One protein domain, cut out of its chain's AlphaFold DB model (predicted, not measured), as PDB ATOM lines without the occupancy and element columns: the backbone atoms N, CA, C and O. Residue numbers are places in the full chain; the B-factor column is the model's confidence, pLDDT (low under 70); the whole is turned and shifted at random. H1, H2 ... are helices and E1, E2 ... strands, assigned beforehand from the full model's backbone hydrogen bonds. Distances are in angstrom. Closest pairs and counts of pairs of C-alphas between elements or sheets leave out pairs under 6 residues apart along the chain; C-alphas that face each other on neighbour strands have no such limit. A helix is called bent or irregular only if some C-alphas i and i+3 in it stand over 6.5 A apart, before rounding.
ATOM      1  N   MET A   1     -49.044 -21.462   1.373       65.00
ATOM      2  CA  MET A   1     -47.895 -20.815   2.051       65.00
ATOM      3  C   MET A   1     -47.485 -19.560   1.282       65.00
ATOM      4  O   MET A   1     -46.609 -19.626   0.433       65.00
ATOM      5  N   ILE A   2     -48.133 -18.420   1.544       84.88
ATOM      6  CA  ILE A   2     -47.930 -17.169   0.780       84.88
ATOM      7  C   ILE A   2     -46.500 -16.604   0.887       84.88
ATOM      8  O   ILE A   2     -46.056 -15.866   0.018       84.88
ATOM      9  N   TRP A   3     -45.740 -17.019   1.903       89.62
ATOM     10  CA  TRP A   3     -44.344 -16.615   2.090       89.62
ATOM     11  C   TRP A   3     -43.446 -16.949   0.895       89.62
ATOM     12  O   TRP A   3     -42.648 -16.114   0.494       89.62
ATOM     13  N   PHE A   4     -43.622 -18.117   0.268       88.25
ATOM     14  CA  PHE A   4     -42.832 -18.501  -0.909       88.25
ATOM     15  C   PHE A   4     -43.110 -17.635  -2.143       88.25
ATOM     16  O   PHE A   4     -42.322 -17.660  -3.080       88.25
ATOM     17  N   LEU A   5     -44.200 -16.862  -2.146       90.81
ATOM     18  CA  LEU A   5     -44.459 -15.853  -3.175       90.81
ATOM     19  C   LEU A   5     -43.766 -14.527  -2.836       90.81
ATOM     20  O   LEU A   5     -43.240 -13.865  -3.723       90.81
ATOM     21  N   TYR A   6     -43.718 -14.160  -1.552       94.25
ATOM     22  CA  TYR A   6     -43.074 -12.929  -1.082       94.25
ATOM     23  C   TYR A   6     -41.550 -13.040  -1.099       94.25
ATOM     24  O   TYR A   6     -40.870 -12.061  -1.387       94.25
ATOM     25  N   ALA A   7     -41.003 -14.221  -0.807       92.94
ATOM     26  CA  ALA A   7     -39.569 -14.401  -0.647       92.94
ATOM     27  C   ALA A   7     -38.762 -14.104  -1.929       92.94
ATOM     28  O   ALA A   7     -37.805 -13.333  -1.841       92.94
ATOM     29  N   PRO A   8     -39.146 -14.594  -3.128       94.44
ATOM     30  CA  PRO A   8     -38.484 -14.205  -4.371       94.44
ATOM     31  C   PRO A   8     -38.558 -12.697  -4.634       94.44
ATOM     32  O   PRO A   8     -37.562 -12.096  -5.022       94.44
ATOM     33  N   VAL A   9     -39.706 -12.064  -4.363       95.31
ATOM     34  CA  VAL A   9     -39.873 -10.609  -4.519       95.31
ATOM     35  C   VAL A   9     -38.976  -9.844  -3.543       95.31
ATOM     36  O   VAL A   9     -38.348  -8.863  -3.935       95.31
ATOM     37  N   ALA A  10     -38.844 -10.316  -2.301       94.75
ATOM     38  CA  ALA A  10     -37.939  -9.737  -1.311       94.75
ATOM     39  C   ALA A  10     -36.472  -9.835  -1.756       94.75
ATOM     40  O   ALA A  10     -35.743  -8.854  -1.651       94.75
ATOM     41  N   VAL A  11     -36.054 -10.976  -2.317       94.75
ATOM     42  CA  VAL A  11     -34.700 -11.151  -2.872       94.75
ATOM     43  C   VAL A  11     -34.464 -10.219  -4.064       94.75
ATOM     44  O   VAL A  11     -33.437  -9.547  -4.114       94.75
ATOM     45  N   LEU A  12     -35.416 -10.122  -4.997       96.12
ATOM     46  CA  LEU A  12     -35.316  -9.198  -6.134       96.12
ATOM     47  C   LEU A  12     -35.219  -7.741  -5.672       96.12
ATOM     48  O   LEU A  12     -34.416  -6.977  -6.201       96.12
ATOM     49  N   THR A  13     -35.995  -7.374  -4.655       95.94
ATOM     50  CA  THR A  13     -35.969  -6.031  -4.069       95.94
ATOM     51  C   THR A  13     -34.647  -5.756  -3.359       95.94
ATOM     52  O   THR A  13     -34.082  -4.682  -3.523       95.94
ATOM     53  N   TYR A  14     -34.101  -6.736  -2.637       94.94
ATOM     54  CA  TYR A  14     -32.777  -6.634  -2.024       94.94
ATOM     55  C   TYR A  14     -31.687  -6.408  -3.077       94.94
ATOM     56  O   TYR A  14     -30.878  -5.498  -2.933       94.94
ATOM     57  N   ILE A  15     -31.690  -7.182  -4.169       96.44
ATOM     58  CA  ILE A  15     -30.732  -7.016  -5.275       96.44
ATOM     59  C   ILE A  15     -30.880  -5.628  -5.910       96.44
ATOM     60  O   ILE A  15     -29.882  -4.937  -6.117       96.44
ATOM     61  N   LEU A  16     -32.118  -5.201  -6.178       97.31
ATOM     62  CA  LEU A  16     -32.409  -3.866  -6.697       97.31
ATOM     63  C   LEU A  16     -31.842  -2.785  -5.773       97.31
ATOM     64  O   LEU A  16     -31.109  -1.913  -6.238       97.31
ATOM     65  N   CYS A  17     -32.152  -2.842  -4.476       96.94
ATOM     66  CA  CYS A  17     -31.667  -1.882  -3.493       96.94
ATOM     67  C   CYS A  17     -30.143  -1.902  -3.399       96.94
ATOM     68  O   CYS A  17     -29.532  -0.846  -3.436       96.94
ATOM     69  N   LEU A  18     -29.503  -3.070  -3.382       96.19
ATOM     70  CA  LEU A  18     -28.047  -3.173  -3.302       96.19
ATOM     71  C   LEU A  18     -27.356  -2.479  -4.487       96.19
ATOM     72  O   LEU A  18     -26.384  -1.752  -4.292       96.19
ATOM     73  N   ILE A  19     -27.888  -2.657  -5.700       97.88
ATOM     74  CA  ILE A  19     -27.367  -2.024  -6.924       97.88
ATOM     75  C   ILE A  19     -27.642  -0.515  -6.935       97.88
ATOM     76  O   ILE A  19     -26.809   0.265  -7.392       97.88
ATOM     77  N   THR A  20     -28.811  -0.093  -6.453       98.00
ATOM     78  CA  THR A  20     -29.267   1.305  -6.548       98.00
ATOM     79  C   THR A  20     -28.879   2.166  -5.349       98.00
ATOM     80  O   THR A  20     -28.839   3.386  -5.489       98.00
ATOM     81  N   ASN A  21     -28.514   1.574  -4.208       97.81
ATOM     82  CA  ASN A  21     -28.086   2.262  -2.986       97.81
ATOM     83  C   ASN A  21     -27.034   3.361  -3.250       97.81
ATOM     84  O   ASN A  21     -27.256   4.477  -2.783       97.81
ATOM     85  N   PRO A  22     -25.946   3.129  -4.025       97.88
ATOM     86  CA  PRO A  22     -24.958   4.170  -4.340       97.88
ATOM     87  C   PRO A  22     -25.541   5.416  -5.020       97.88
ATOM     88  O   PRO A  22     -25.028   6.517  -4.842       97.88
ATOM     89  N   LEU A  23     -26.619   5.258  -5.792       97.69
ATOM     90  CA  LEU A  23     -27.311   6.370  -6.444       97.69
ATOM     91  C   LEU A  23     -28.346   7.003  -5.513       97.69
ATOM     92  O   LEU A  23     -28.431   8.224  -5.429       97.69
ATOM     93  N   VAL A  24     -29.117   6.184  -4.795       97.44
ATOM     94  CA  VAL A  24     -30.231   6.642  -3.955       97.44
ATOM     95  C   VAL A  24     -29.761   7.541  -2.809       97.44
ATOM     96  O   VAL A  24     -30.400   8.551  -2.534       97.44
ATOM     97  N   ILE A  25     -28.606   7.267  -2.201       96.75
ATOM     98  CA  ILE A  25     -28.060   8.098  -1.107       96.75
ATOM     99  C   ILE A  25     -27.742   9.545  -1.500       96.75
ATOM    100  O   ILE A  25     -27.626  10.409  -0.627       96.75
ATOM    101  N   LEU A  26     -27.596   9.827  -2.798       96.69
ATOM    102  CA  LEU A  26     -27.394  11.187  -3.300       96.69
ATOM    103  C   LEU A  26     -28.665  12.039  -3.186       96.69
ATOM    104  O   LEU A  26     -28.578  13.262  -3.238       96.69
ATOM    105  N   PHE A  27     -29.823  11.400  -3.008       97.50
ATOM    106  CA  PHE A  27     -31.122  12.051  -2.846       97.50
ATOM    107  C   PHE A  27     -31.527  12.239  -1.380       97.50
ATOM    108  O   PHE A  27     -32.593  12.792  -1.121       97.50
ATOM    109  N   CYS A  28     -30.704  11.795  -0.426       96.69
ATOM    110  CA  CYS A  28     -30.913  12.099   0.986       96.69
ATOM    111  C   CYS A  28     -30.769  13.608   1.222       96.69
ATOM    112  O   CYS A  28     -29.732  14.185   0.865       96.69
ATOM    113  N   ASP A  29     -31.749  14.210   1.888       95.88
ATOM    114  CA  ASP A  29     -31.742  15.634   2.230       95.88
ATOM    115  C   ASP A  29     -30.659  16.005   3.273       95.88
ATOM    116  O   ASP A  29     -29.785  15.197   3.645       95.88
ATOM    117  N   GLU A  30     -30.677  17.258   3.742       94.06
ATOM    118  CA  GLU A  30     -29.767  17.719   4.794       94.06
ATOM    119  C   GLU A  30     -29.871  16.934   6.104       94.06
ATOM    120  O   GLU A  30     -28.847  16.821   6.776       94.06
ATOM    121  N   ASN A  31     -31.040  16.379   6.429       94.75
ATOM    122  CA  ASN A  31     -31.331  15.582   7.626       94.75
ATOM    123  C   ASN A  31     -31.048  14.082   7.419       94.75
ATOM    124  O   ASN A  31     -31.148  13.286   8.346       94.75
ATOM    125  N   GLY A  32     -30.663  13.681   6.206       94.19
ATOM    126  CA  GLY A  32     -30.426  12.275   5.891       94.19
ATOM    127  C   GLY A  32     -31.704  11.502   5.584       94.19
ATOM    128  O   GLY A  32     -31.704  10.277   5.688       94.19
ATOM    129  N   GLU A  33     -32.775  12.184   5.189       96.00
ATOM    130  CA  GLU A  33     -34.059  11.581   4.852       96.00
ATOM    131  C   GLU A  33     -34.230  11.394   3.345       96.00
ATOM    132  O   GLU A  33     -33.862  12.254   2.540       96.00
ATOM    133  N   LEU A  34     -34.807  10.253   2.967       96.25
ATOM    134  CA  LEU A  34     -35.268   9.968   1.616       96.25
ATOM    135  C   LEU A  34     -36.772  10.215   1.530       96.25
ATOM    136  O   LEU A  34     -37.557   9.662   2.296       96.25
ATOM    137  N   HIS A  35     -37.178  11.014   0.547       94.62
ATOM    138  CA  HIS A  35     -38.562  11.467   0.406       94.62
ATOM    139  C   HIS A  35     -39.317  10.738  -0.706       94.62
ATOM    140  O   HIS A  35     -38.739  10.169  -1.637       94.62
ATOM    141  N   GLY A  36     -40.649  10.786  -0.630       94.25
ATOM    142  CA  GLY A  36     -41.526  10.153  -1.612       94.25
ATOM    143  C   GLY A  36     -41.294   8.644  -1.687       94.25
ATOM    144  O   GLY A  36     -41.190   7.969  -0.667       94.25
ATOM    145  N   PHE A  37     -41.189   8.099  -2.899       94.50
ATOM    146  CA  PHE A  37     -40.977   6.660  -3.078       94.50
ATOM    147  C   PHE A  37     -39.565   6.197  -2.674       94.50
ATOM    148  O   PHE A  37     -39.371   5.012  -2.406       94.50
ATOM    149  N   LEU A  38     -38.581   7.105  -2.607       96.06
ATOM    150  CA  LEU A  38     -37.210   6.759  -2.217       96.06
ATOM    151  C   LEU A  38     -37.113   6.363  -0.742       96.06
ATOM    152  O   LEU A  38     -36.195   5.631  -0.380       96.06
ATOM    153  N   HIS A  39     -38.088   6.755   0.086       94.25
ATOM    154  CA  HIS A  39     -38.191   6.295   1.471       94.25
ATOM    155  C   HIS A  39     -38.145   4.756   1.567       94.25
ATOM    156  O   HIS A  39     -37.603   4.215   2.526       94.25
ATOM    157  N   LEU A  40     -38.606   4.021   0.551       95.62
ATOM    158  CA  LEU A  40     -38.590   2.552   0.555       95.62
ATOM    159  C   LEU A  40     -37.177   1.936   0.642       95.62
ATOM    160  O   LEU A  40     -37.036   0.775   1.032       95.62
ATOM    161  N   TRP A  41     -36.125   2.697   0.327       96.06
ATOM    162  CA  TRP A  41     -34.734   2.283   0.532       96.06
ATOM    163  C   TRP A  41     -34.253   2.484   1.968       96.06
ATOM    164  O   TRP A  41     -33.337   1.794   2.408       96.06
ATOM    165  N   GLN A  42     -34.860   3.426   2.682       94.56
ATOM    166  CA  GLN A  42     -34.503   3.800   4.040       94.56
ATOM    167  C   GLN A  42     -35.114   2.847   5.066       94.56
ATOM    168  O   GLN A  42     -36.115   2.174   4.805       94.56
ATOM    169  N   THR A  43     -34.528   2.796   6.261       92.12
ATOM    170  CA  THR A  43     -35.190   2.143   7.388       92.12
ATOM    171  C   THR A  43     -36.350   2.993   7.914       92.12
ATOM    172  O   THR A  43     -36.364   4.210   7.753       92.12
ATOM    173  N   TRP A  44     -37.354   2.362   8.529       87.00
ATOM    174  CA  TRP A  44     -38.462   3.117   9.133       87.00
ATOM    175  C   TRP A  44     -38.082   3.723  10.492       87.00
ATOM    176  O   TRP A  44     -38.761   4.627  10.961       87.00
ATOM    177  N   ASP A  45     -37.033   3.216  11.140       87.44
ATOM    178  CA  ASP A  45     -36.666   3.499  12.531       87.44
ATOM    179  C   ASP A  45     -35.486   4.467  12.696       87.44
ATOM    180  O   ASP A  45     -35.271   4.942  13.811       87.44
ATOM    181  N   ASP A  46     -34.772   4.815  11.619       93.38
ATOM    182  CA  ASP A  46     -33.621   5.728  11.679       93.38
ATOM    183  C   ASP A  46     -33.452   6.567  10.395       93.38
ATOM    184  O   ASP A  46     -33.990   6.246   9.325       93.38
ATOM    185  N   SER A  47     -32.686   7.651  10.485       95.12
ATOM    186  CA  SER A  47     -32.220   8.438   9.343       95.12
ATOM    187  C   SER A  47     -31.113   7.711   8.562       95.12
ATOM    188  O   SER A  47     -30.503   6.759   9.051       95.12
ATOM    189  N   CYS A  48     -30.810   8.143   7.330       95.62
ATOM    190  CA  CYS A  48     -29.652   7.602   6.600       95.62
ATOM    191  C   CYS A  48     -28.321   7.998   7.257       95.62
ATOM    192  O   CYS A  48     -27.334   7.271   7.138       95.62
ATOM    193  N   ASP A  49     -28.301   9.131   7.958       94.75
ATOM    194  CA  ASP A  49     -27.211   9.535   8.844       94.75
ATOM    195  C   ASP A  49     -27.475   9.000  10.257       94.75
ATOM    196  O   ASP A  49     -27.812   9.756  11.158       94.75
ATOM    197  N   SER A  50     -27.374   7.687  10.458       93.94
ATOM    198  CA  SER A  50     -27.663   7.058  11.755       93.94
ATOM    199  C   SER A  50     -26.558   7.309  12.787       93.94
ATOM    200  O   SER A  50     -25.401   6.928  12.578       93.94
ATOM    201  N   LEU A  51     -26.916   7.860  13.955       94.06
ATOM    202  CA  LEU A  51     -25.990   8.000  15.089       94.06
ATOM    203  C   LEU A  51     -25.456   6.640  15.560       94.06
ATOM    204  O   LEU A  51     -24.271   6.513  15.876       94.06
ATOM    205  N   PHE A  52     -26.323   5.622  15.594       91.62
ATOM    206  CA  PHE A  52     -25.940   4.262  15.973       91.62
ATOM    207  C   PHE A  52     -24.858   3.727  15.036       91.62
ATOM    208  O   PHE A  52     -23.838   3.217  15.494       91.62
ATOM    209  N   PHE A  53     -25.046   3.885  13.723       92.12
ATOM    210  CA  PHE A  53     -24.041   3.456  12.759       92.12
ATOM    211  C   PHE A  53     -22.707   4.169  12.985       92.12
ATOM    212  O   PHE A  53     -21.669   3.513  13.013       92.12
ATOM    213  N   MET A  54     -22.739   5.488  13.191       92.00
ATOM    214  CA  MET A  54     -21.527   6.284  13.398       92.00
ATOM    215  C   MET A  54     -20.737   5.869  14.639       92.00
ATOM    216  O   MET A  54     -19.512   5.864  14.587       92.00
ATOM    217  N   ARG A  55     -21.415   5.519  15.736       89.38
ATOM    218  CA  ARG A  55     -20.755   5.192  17.010       89.38
ATOM    219  C   ARG A  55     -20.341   3.730  17.137       89.38
ATOM    220  O   ARG A  55     -19.287   3.454  17.695       89.38
ATOM    221  N   GLU A  56     -21.159   2.811  16.631       88.50
ATOM    222  CA  GLU A  56     -21.035   1.383  16.961       88.50
ATOM    223  C   GLU A  56     -20.535   0.521  15.795       88.50
ATOM    224  O   GLU A  56     -20.123  -0.619  15.998       88.50
ATOM    225  N   VAL A  57     -20.616   1.021  14.555       89.31
ATOM    226  CA  VAL A  57     -20.399   0.195  13.351       89.31
ATOM    227  C   VAL A  57     -19.379   0.799  12.392       89.31
ATOM    228  O   VAL A  57     -18.621   0.062  11.760       89.31
ATOM    229  N   CYS A  58     -19.371   2.122  12.235       90.00
ATOM    230  CA  CYS A  58     -18.538   2.805  11.257       90.00
ATOM    231  C   CYS A  58     -17.046   2.607  11.576       90.00
ATOM    232  O   CYS A  58     -16.619   2.882  12.698       90.00
ATOM    233  N   PRO A  59     -16.216   2.175  10.611       88.19
ATOM    234  CA  PRO A  59     -14.774   2.153  10.801       88.19
ATOM    235  C   PRO A  59     -14.228   3.561  11.024       88.19
ATOM    236  O   PRO A  59     -14.648   4.503  10.353       88.19
ATOM    237  N   SER A  60     -13.207   3.676  11.869       87.12
ATOM    238  CA  SER A  60     -12.588   4.956  12.241       87.12
ATOM    239  C   SER A  60     -11.979   5.744  11.076       87.12
ATOM    240  O   SER A  60     -11.752   6.937  11.191       87.12
ATOM    241  N   PHE A  61     -11.691   5.112   9.936       85.00
ATOM    242  CA  PHE A  61     -11.192   5.829   8.754       85.00
ATOM    243  C   PHE A  61     -12.315   6.424   7.884       85.00
ATOM    244  O   PHE A  61     -12.048   7.265   7.024       85.00
ATOM    245  N   LEU A  62     -13.563   5.980   8.080       86.94
ATOM    246  CA  LEU A  62     -14.758   6.496   7.401       86.94
ATOM    247  C   LEU A  62     -15.630   7.351   8.316       86.94
ATOM    248  O   LEU A  62     -16.581   7.953   7.822       86.94
ATOM    249  N   ASP A  63     -15.327   7.407   9.613       89.19
ATOM    250  CA  ASP A  63     -16.088   8.226  10.539       89.19
ATOM    251  C   ASP A  63     -15.948   9.722  10.218       89.19
ATOM    252  O   ASP A  63     -14.998  10.201   9.598       89.19
ATOM    253  N   TYR A  64     -16.975  10.471  10.584       92.19
ATOM    254  CA  TYR A  64     -16.991  11.921  10.532       92.19
ATOM    255  C   TYR A  64     -17.588  12.422  11.842       92.19
ATOM    256  O   TYR A  64     -18.302  11.690  12.530       92.19
ATOM    257  N   ASP A  65     -17.313  13.678  12.187       93.56
ATOM    258  CA  ASP A  65     -17.807  14.288  13.423       93.56
ATOM    259  C   ASP A  65     -19.327  14.508  13.353       93.56
ATOM    260  O   ASP A  65     -19.816  15.563  12.942       93.56
ATOM    261  N   TYR A  66     -20.085  13.467  13.699       94.69
ATOM    262  CA  TYR A  66     -21.539  13.485  13.649       94.69
ATOM    263  C   TYR A  66     -22.108  14.595  14.534       94.69
ATOM    264  O   TYR A  66     -22.934  15.381  14.076       94.69
ATOM    265  N   ASP A  67     -21.630  14.703  15.776       95.12
ATOM    266  CA  ASP A  67     -22.178  15.621  16.777       95.12
ATOM    267  C   ASP A  67     -21.927  17.096  16.414       95.12
ATOM    268  O   ASP A  67     -22.687  17.980  16.822       95.12
ATOM    269  N   LYS A  68     -20.927  17.394  15.578       96.00
ATOM    270  CA  LYS A  68     -20.759  18.723  14.976       96.00
ATOM    271  C   LYS A  68     -21.839  19.068  13.950       96.00
ATOM    272  O   LYS A  68     -22.246  20.227  13.862       96.00
ATOM    273  N   HIS A  69     -22.282  18.097  13.156       96.25
ATOM    274  CA  HIS A  69     -23.167  18.328  12.009       96.25
ATOM    275  C   HIS A  69     -24.643  18.058  12.308       96.25
ATOM    276  O   HIS A  69     -25.508  18.688  11.697       96.25
ATOM    277  N   TYR A  70     -24.922  17.172  13.260       96.94
ATOM    278  CA  TYR A  70     -26.245  16.628  13.519       96.94
ATOM    279  C   TYR A  70     -26.592  16.612  15.007       96.94
ATOM    280  O   TYR A  70     -25.737  16.616  15.895       96.94
ATOM    281  N   GLU A  71     -27.888  16.598  15.280       96.25
ATOM    282  CA  GLU A  71     -28.474  16.220  16.561       96.25
ATOM    283  C   GLU A  71     -29.402  15.027  16.323       96.25
ATOM    284  O   GLU A  71     -30.246  15.080  15.434       96.25
ATOM    285  N   CYS A  72     -29.251  13.950  17.092       95.31
ATOM    286  CA  CYS A  72     -30.179  12.824  17.032       95.31
ATOM    287  C   CYS A  72     -31.355  13.075  17.980       95.31
ATOM    288  O   CYS A  72     -31.139  13.393  19.152       95.31
ATOM    289  N   ARG A  73     -32.587  12.927  17.488       94.00
ATOM    290  CA  ARG A  73     -33.806  13.036  18.296       94.00
ATOM    291  C   ARG A  73     -34.725  11.853  18.062       94.00
ATOM    292  O   ARG A  73     -34.833  11.349  16.952       94.00
ATOM    293  N   GLU A  74     -35.451  11.466  19.100       92.31
ATOM    294  CA  GLU A  74     -36.622  10.614  18.931       92.31
ATOM    295  C   GLU A  74     -37.805  11.456  18.447       92.31
ATOM    296  O   GLU A  74     -38.166  12.467  19.054       92.31
ATOM    297  N   GLN A  75     -38.424  11.021  17.358       89.00
ATOM    298  CA  GLN A  75     -39.642  11.591  16.814       89.00
ATOM    299  C   GLN A  75     -40.777  10.576  16.941       89.00
ATOM    300  O   GLN A  75     -40.654   9.422  16.528       89.00
ATOM    301  N   GLN A  76     -41.898  11.014  17.514       82.94
ATOM    302  CA  GLN A  76     -43.144  10.252  17.486       82.94
ATOM    303  C   GLN A  76     -43.688  10.232  16.055       82.94
ATOM    304  O   GLN A  76     -43.849  11.284  15.433       82.94
ATOM    305  N   ILE A  77     -43.974   9.037  15.552       79.06
ATOM    306  CA  ILE A  77     -44.682   8.816  14.290       79.06
ATOM    307  C   ILE A  77     -46.098   8.338  14.628       79.06
ATOM    308  O   ILE A  77     -46.356   7.930  15.758       79.06
ATOM    309  N   GLU A  78     -47.022   8.376  13.667       65.31
ATOM    310  CA  GLU A  78     -48.395   7.893  13.844       65.31
ATOM    311  C   GLU A  78     -48.474   6.550  14.604       65.31
ATOM    312  O   GLU A  78     -47.852   5.543  14.246       65.31
ATOM    313  N   GLY A  79     -49.280   6.550  15.672       63.56
ATOM    314  CA  GLY A  79     -49.381   5.457  16.641       63.56
ATOM    315  C   GLY A  79     -48.427   5.617  17.833       63.56
ATOM    316  O   GLY A  79     -47.871   6.677  18.069       63.56
ATOM    317  N   ASN A  80     -48.230   4.547  18.609       64.56
ATOM    318  CA  ASN A  80     -47.254   4.515  19.714       64.56
ATOM    319  C   ASN A  80     -45.840   4.172  19.209       64.56
ATOM    320  O   ASN A  80     -45.139   3.364  19.822       64.56
ATOM    321  N   ARG A  81     -45.448   4.693  18.042       73.00
ATOM    322  CA  ARG A  81     -44.160   4.378  17.413       73.00
ATOM    323  C   ARG A  81     -43.236   5.577  17.493       73.00
ATOM    324  O   ARG A  81     -43.645   6.711  17.260       73.00
ATOM    325  N   THR A  82     -41.978   5.300  17.788       84.69
ATOM    326  CA  THR A  82     -40.905   6.284  17.766       84.69
ATOM    327  C   THR A  82     -39.869   5.880  16.735       84.69
ATOM    328  O   THR A  82     -39.696   4.699  16.426       84.69
ATOM    329  N   ARG A  83     -39.208   6.888  16.185       89.12
ATOM    330  CA  ARG A  83     -38.110   6.762  15.235       89.12
ATOM    331  C   ARG A  83     -36.997   7.709  15.639       89.12
ATOM    332  O   ARG A  83     -37.279   8.796  16.139       89.12
ATOM    333  N   LEU A  84     -35.756   7.316  15.388       93.00
ATOM    334  CA  LEU A  84     -34.611   8.207  15.498       93.00
ATOM    335  C   LEU A  84     -34.478   9.026  14.216       93.00
ATOM    336  O   LEU A  84     -34.563   8.495  13.110       93.00
ATOM    337  N   VAL A  85     -34.315  10.332  14.374       94.12
ATOM    338  CA  VAL A  85     -34.101  11.255  13.266       94.12
ATOM    339  C   VAL A  85     -32.879  12.114  13.510       94.12
ATOM    340  O   VAL A  85     -32.631  12.590  14.624       94.12
ATOM    341  N   SER A  86     -32.138  12.339  12.439       95.56
ATOM    342  CA  SER A  86     -30.941  13.166  12.434       95.56
ATOM    343  C   SER A  86     -31.307  14.559  11.957       95.56
ATOM    344  O   SER A  86     -31.748  14.758  10.834       95.56
ATOM    345  N   ILE A  87     -31.143  15.553  12.821       96.25
ATOM    346  CA  ILE A  87     -31.494  16.940  12.526       96.25
ATOM    347  C   ILE A  87     -30.218  17.706  12.214       96.25
ATOM    348  O   ILE A  87     -29.314  17.791  13.048       96.25
ATOM    349  N   SER A  88     -30.142  18.268  11.011       95.69
ATOM    350  CA  SER A  88     -28.998  19.066  10.582       95.69
ATOM    351  C   SER A  88     -28.859  20.338  11.417       95.69
ATOM    352  O   SER A  88     -29.807  21.106  11.578       95.69
ATOM    353  N   LYS A  89     -27.641  20.615  11.889       96.69
ATOM    354  CA  LYS A  89     -27.283  21.879  12.560       96.69
ATOM    355  C   LYS A  89     -26.914  22.993  11.573       96.69
ATOM    356  O   LYS A  89     -26.506  24.073  11.990       96.69
ATOM    357  N   GLY A  90     -26.976  22.725  10.264       93.62
ATOM    358  CA  GLY A  90     -26.570  23.670   9.218       93.62
ATOM    359  C   GLY A  90     -25.054  23.882   9.104       93.62
ATOM    360  O   GLY A  90     -24.607  24.733   8.337       93.62
ATOM    361  N   VAL A  91     -24.241  23.113   9.837       95.50
ATOM    362  CA  VAL A  91     -22.776  23.190   9.757       95.50
ATOM    363  C   VAL A  91     -22.305  22.457   8.494       95.50
ATOM    364  O   VAL A  91     -22.538  21.252   8.372       95.50
ATOM    365  N   PRO A  92     -21.625  23.127   7.546       93.94
ATOM    366  CA  PRO A  92     -21.249  22.512   6.280       93.94
ATOM    367  C   PRO A  92     -20.109  21.501   6.444       93.94
ATOM    368  O   PRO A  92     -19.144  21.727   7.173       93.94
ATOM    369  N   PHE A  93     -20.191  20.402   5.695       94.94
ATOM    370  CA  PHE A  93     -19.127  19.404   5.602       94.94
ATOM    371  C   PHE A  93     -17.963  19.892   4.733       94.94
ATOM    372  O   PHE A  93     -18.181  20.466   3.656       94.94
ATOM    373  N   SER A  94     -16.736  19.569   5.157       95.62
ATOM    374  CA  SER A  94     -15.547  19.629   4.297       95.62
ATOM    375  C   SER A  94     -15.677  18.647   3.128       95.62
ATOM    376  O   SER A  94     -16.519  17.750   3.149       95.62
ATOM    377  N   PHE A  95     -14.832  18.776   2.104       94.88
ATOM    378  CA  PHE A  95     -14.846  17.842   0.973       94.88
ATOM    379  C   PHE A  95     -14.658  16.381   1.418       94.88
ATOM    380  O   PHE A  95     -15.440  15.517   1.031       94.88
ATOM    381  N   VAL A  96     -13.685  16.127   2.302       94.69
ATOM    382  CA  VAL A  96     -13.442  14.794   2.881       94.69
ATOM    383  C   VAL A  96     -14.651  14.320   3.689       94.69
ATOM    384  O   VAL A  96     -15.118  13.205   3.480       94.69
ATOM    385  N   GLY A  97     -15.231  15.191   4.519       94.75
ATOM    386  CA  GLY A  97     -16.416  14.859   5.311       94.75
ATOM    387  C   GLY A  97     -17.636  14.503   4.456       94.75
ATOM    388  O   GLY A  97     -18.417  13.638   4.831       94.75
ATOM    389  N   ARG A  98     -17.789  15.106   3.267       94.56
ATOM    390  CA  ARG A  98     -18.851  14.728   2.316       94.56
ATOM    391  C   ARG A  98     -18.647  13.321   1.764       94.56
ATOM    392  O   ARG A  98     -19.621  12.584   1.631       94.56
ATOM    393  N   ILE A  99     -17.403  12.952   1.457       94.88
ATOM    394  CA  ILE A  99     -17.053  11.607   0.979       94.88
ATOM    395  C   ILE A  99     -17.300  10.575   2.084       94.88
ATOM    396  O   ILE A  99     -17.953   9.565   1.837       94.88
ATOM    397  N   GLN A 100     -16.838  10.850   3.305       95.31
ATOM    398  CA  GLN A 100     -17.088  10.003   4.474       95.31
ATOM    399  C   GLN A 100     -18.591   9.813   4.698       95.31
ATOM    400  O   GLN A 100     -19.075   8.684   4.686       95.31
ATOM    401  N   ARG A 101     -19.356  10.912   4.752       95.31
ATOM    402  CA  ARG A 101     -20.817  10.876   4.910       95.31
ATOM    403  C   ARG A 101     -21.508  10.044   3.834       95.31
ATOM    404  O   ARG A 101     -22.406   9.269   4.150       95.31
ATOM    405  N   TYR A 102     -21.087  10.172   2.577       96.12
ATOM    406  CA  TYR A 102     -21.598   9.345   1.483       96.12
ATOM    407  C   TYR A 102     -21.394   7.848   1.765       96.12
ATOM    408  O   TYR A 102     -22.352   7.078   1.690       96.12
ATOM    409  N   PHE A 103     -20.183   7.432   2.147       95.62
ATOM    410  CA  PHE A 103     -19.909   6.025   2.448       95.62
ATOM    411  C   PHE A 103     -20.639   5.532   3.702       95.62
ATOM    412  O   PHE A 103     -21.147   4.412   3.687       95.62
ATOM    413  N   CYS A 104     -20.773   6.359   4.742       95.06
ATOM    414  CA  CYS A 104     -21.556   6.013   5.929       95.06
ATOM    415  C   CYS A 104     -23.028   5.760   5.578       95.06
ATOM    416  O   CYS A 104     -23.563   4.708   5.922       95.06
ATOM    417  N   ARG A 105     -23.659   6.671   4.820       95.62
ATOM    418  CA  ARG A 105     -25.036   6.495   4.322       95.62
ATOM    419  C   ARG A 105     -25.155   5.228   3.469       95.62
ATOM    420  O   ARG A 105     -26.082   4.441   3.655       95.62
ATOM    421  N   LEU A 106     -24.197   4.998   2.563       95.88
ATOM    422  CA  LEU A 106     -24.171   3.813   1.701       95.88
ATOM    423  C   LEU A 106     -24.136   2.521   2.517       95.88
ATOM    424  O   LEU A 106     -24.890   1.585   2.248       95.88
ATOM    425  N   TRP A 107     -23.248   2.452   3.504       94.75
ATOM    426  CA  TRP A 107     -23.078   1.272   4.342       94.75
ATOM    427  C   TRP A 107     -24.271   1.057   5.262       94.75
ATOM    428  O   TRP A 107     -24.706  -0.082   5.418       94.75
ATOM    429  N   TRP A 108     -24.854   2.129   5.796       94.94
ATOM    430  CA  TRP A 108     -26.083   2.051   6.572       94.94
ATOM    431  C   TRP A 108     -27.242   1.459   5.761       94.94
ATOM    432  O   TRP A 108     -27.864   0.482   6.196       94.94
ATOM    433  N   LEU A 109     -27.485   1.982   4.552       94.88
ATOM    434  CA  LEU A 109     -28.508   1.438   3.658       94.88
ATOM    435  C   LEU A 109     -28.173   0.024   3.189       94.88
ATOM    436  O   LEU A 109     -29.072  -0.773   2.969       94.88
ATOM    437  N   THR A 110     -26.900  -0.325   3.033       93.69
ATOM    438  CA  THR A 110     -26.500  -1.679   2.619       93.69
ATOM    439  C   THR A 110     -26.679  -2.692   3.751       93.69
ATOM    440  O   THR A 110     -27.142  -3.808   3.521       93.69
ATOM    441  N   ARG A 111     -26.397  -2.294   4.996       90.88
ATOM    442  CA  ARG A 111     -26.659  -3.106   6.191       90.88
ATOM    443  C   ARG A 111     -28.153  -3.381   6.362       90.88
ATOM    444  O   ARG A 111     -28.532  -4.491   6.722       90.88
ATOM    445  N   ASN A 112     -28.987  -2.378   6.102       91.38
ATOM    446  CA  ASN A 112     -30.442  -2.471   6.191       91.38
ATOM    447  C   ASN A 112     -31.093  -2.457   4.795       91.38
ATOM    448  O   ASN A 112     -32.078  -1.763   4.553       91.38
ATOM    449  N   CYS A 113     -30.511  -3.195   3.850       92.94
ATOM    450  CA  CYS A 113     -30.889  -3.105   2.442       92.94
ATOM    451  C   CYS A 113     -32.339  -3.536   2.196       92.94
ATOM    452  O   CYS A 113     -32.763  -4.614   2.620       92.94
ATOM    453  N   GLY A 114     -33.097  -2.677   1.506       90.88
ATOM    454  CA  GLY A 114     -34.500  -2.919   1.164       90.88
ATOM    455  C   GLY A 114     -35.449  -2.933   2.365       90.88
ATOM    456  O   GLY A 114     -36.543  -3.488   2.267       90.88
ATOM    457  N   TYR A 115     -35.052  -2.353   3.502       92.62
ATOM    458  CA  TYR A 115     -35.839  -2.400   4.735       92.62
ATOM    459  C   TYR A 115     -37.202  -1.716   4.596       92.62
ATOM    460  O   TYR A 115     -38.212  -2.290   5.002       92.62
ATOM    461  N   GLY A 116     -37.254  -0.534   3.977       94.50
ATOM    462  CA  GLY A 116     -38.506   0.172   3.716       94.50
ATOM    463  C   GLY A 116     -39.453  -0.640   2.832       94.50
ATOM    464  O   GLY A 116     -40.631  -0.738   3.146       94.50
ATOM    465  N   PHE A 117     -38.962  -1.339   1.806       95.62
ATOM    466  CA  PHE A 117     -39.783  -2.277   1.028       95.62
ATOM    467  C   PHE A 117     -40.271  -3.477   1.845       95.62
ATOM    468  O   PHE A 117     -41.443  -3.856   1.764       95.62
ATOM    469  N   ALA A 118     -39.382  -4.086   2.636       94.94
ATOM    470  CA  ALA A 118     -39.725  -5.217   3.493       94.94
ATOM    471  C   ALA A 118     -40.834  -4.850   4.488       94.94
ATOM    472  O   ALA A 118     -41.712  -5.667   4.787       94.94
ATOM    473  N   TYR A 119     -40.786  -3.612   4.976       92.88
ATOM    474  CA  TYR A 119     -41.737  -3.058   5.916       92.88
ATOM    475  C   TYR A 119     -43.014  -2.555   5.235       92.88
ATOM    476  O   TYR A 119     -44.088  -3.007   5.586       92.88
ATOM    477  N   GLU A 120     -42.959  -1.672   4.247       92.50
ATOM    478  CA  GLU A 120     -44.161  -1.060   3.668       92.50
ATOM    479  C   GLU A 120     -44.910  -1.984   2.702       92.50
ATOM    480  O   GLU A 120     -46.138  -1.987   2.692       92.50
TER     481      GLU A 120
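This is residues 1 to 120 of the 195 residues of an uncharacterized protein of Anaerovibrio lipolyticus (UniProt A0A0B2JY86). Two long helices, H1 and H5, run opposite ways and overlap only in part, where residues 18 to 26 of H1 pack on H5; together they make the longest axis. Over one side of this pair lie the short helices H2 and H6 and the loops after H1 and H2, and beyond the loops a two-stranded hairpin, E1 and E2, has the short helices H3 and H4 near its open end. The printed part has 120 residues, in the order H1 H2 H3 H4 E1 E2 H5 H6, with the two strands antiparallel and the class mostly helix. It is compact, with a radius of gyration of the C-alphas of 14.9 A, but only just elongated, spanning 50 by 33 by 26 A.

H1, residues 3 to 27, has a kink of 65 degrees near residue 21 and is irregular: C-alphas 19 and 22 are 7.1 A apart. With residues 17 to 24 alone it touches H2, residues 36 to 41, closest at the C-alphas of Cys 17 and Trp 41, 6.6 A. With residues 18 to 26 alone it touches H5, residues 95 to 111, closest at the C-alphas of Pro 22 and Leu 106, 6.1 A, at a shallow tilt of 3 degrees, opposite ways. H3, residues 51 to 56, only just touches H5, with 3 pairs of C-alphas within 8 A, the closest being Phe 53 and Trp 108, 6.7 A. H4, residues 66 to 69, is close to H3 but not clearly touching; the closest C-alphas, Met 54 and Tyr 66, are 7.2 A apart. E1, residues 70 to 77, bends by 50 degrees at residue 74 and forms an antiparallel hairpin with E2, residues 81 to 88; N 73 and O 85 are 2.9 A apart and N 85 and O 73 2.8 A, within hydrogen-bond range. H6, residues 115 to 120, touches H2 at a steep tilt of 51 degrees, closest at the C-alphas of Leu 40 and Gly 116, 4.0 A. In H3, H5 and H6 every O i to N i+4 pair is within hydrogen-bond range; H1 has 15 of 21, H2 has 0 of 2 but 3 of 3 O i to N i+3 pairs, and H4 is too short for an i+4 pair.

H1 begins at C-alpha 3, (-44.344, -16.615, 2.090), and measures 32.0 A. H2 measures 10.6 A, H3 8.5 A and H4 5.4 A. E1 is 20.0 A long and E2 22.2 A. H5 runs 24.6 A from C-alpha 95 at (-14.846, 17.842, 0.973). H6, 8.5 A, ends at C-alpha 120, (-44.161, -1.060, 3.668).

The two C-alphas farthest apart, those of Met 1 and Ser 94, are 51.8 A apart. The printed part has no cut, and no link is long. The mean pLDDT of the printed part is 92.5; residue 1 and residues 78 to 80 are under 70.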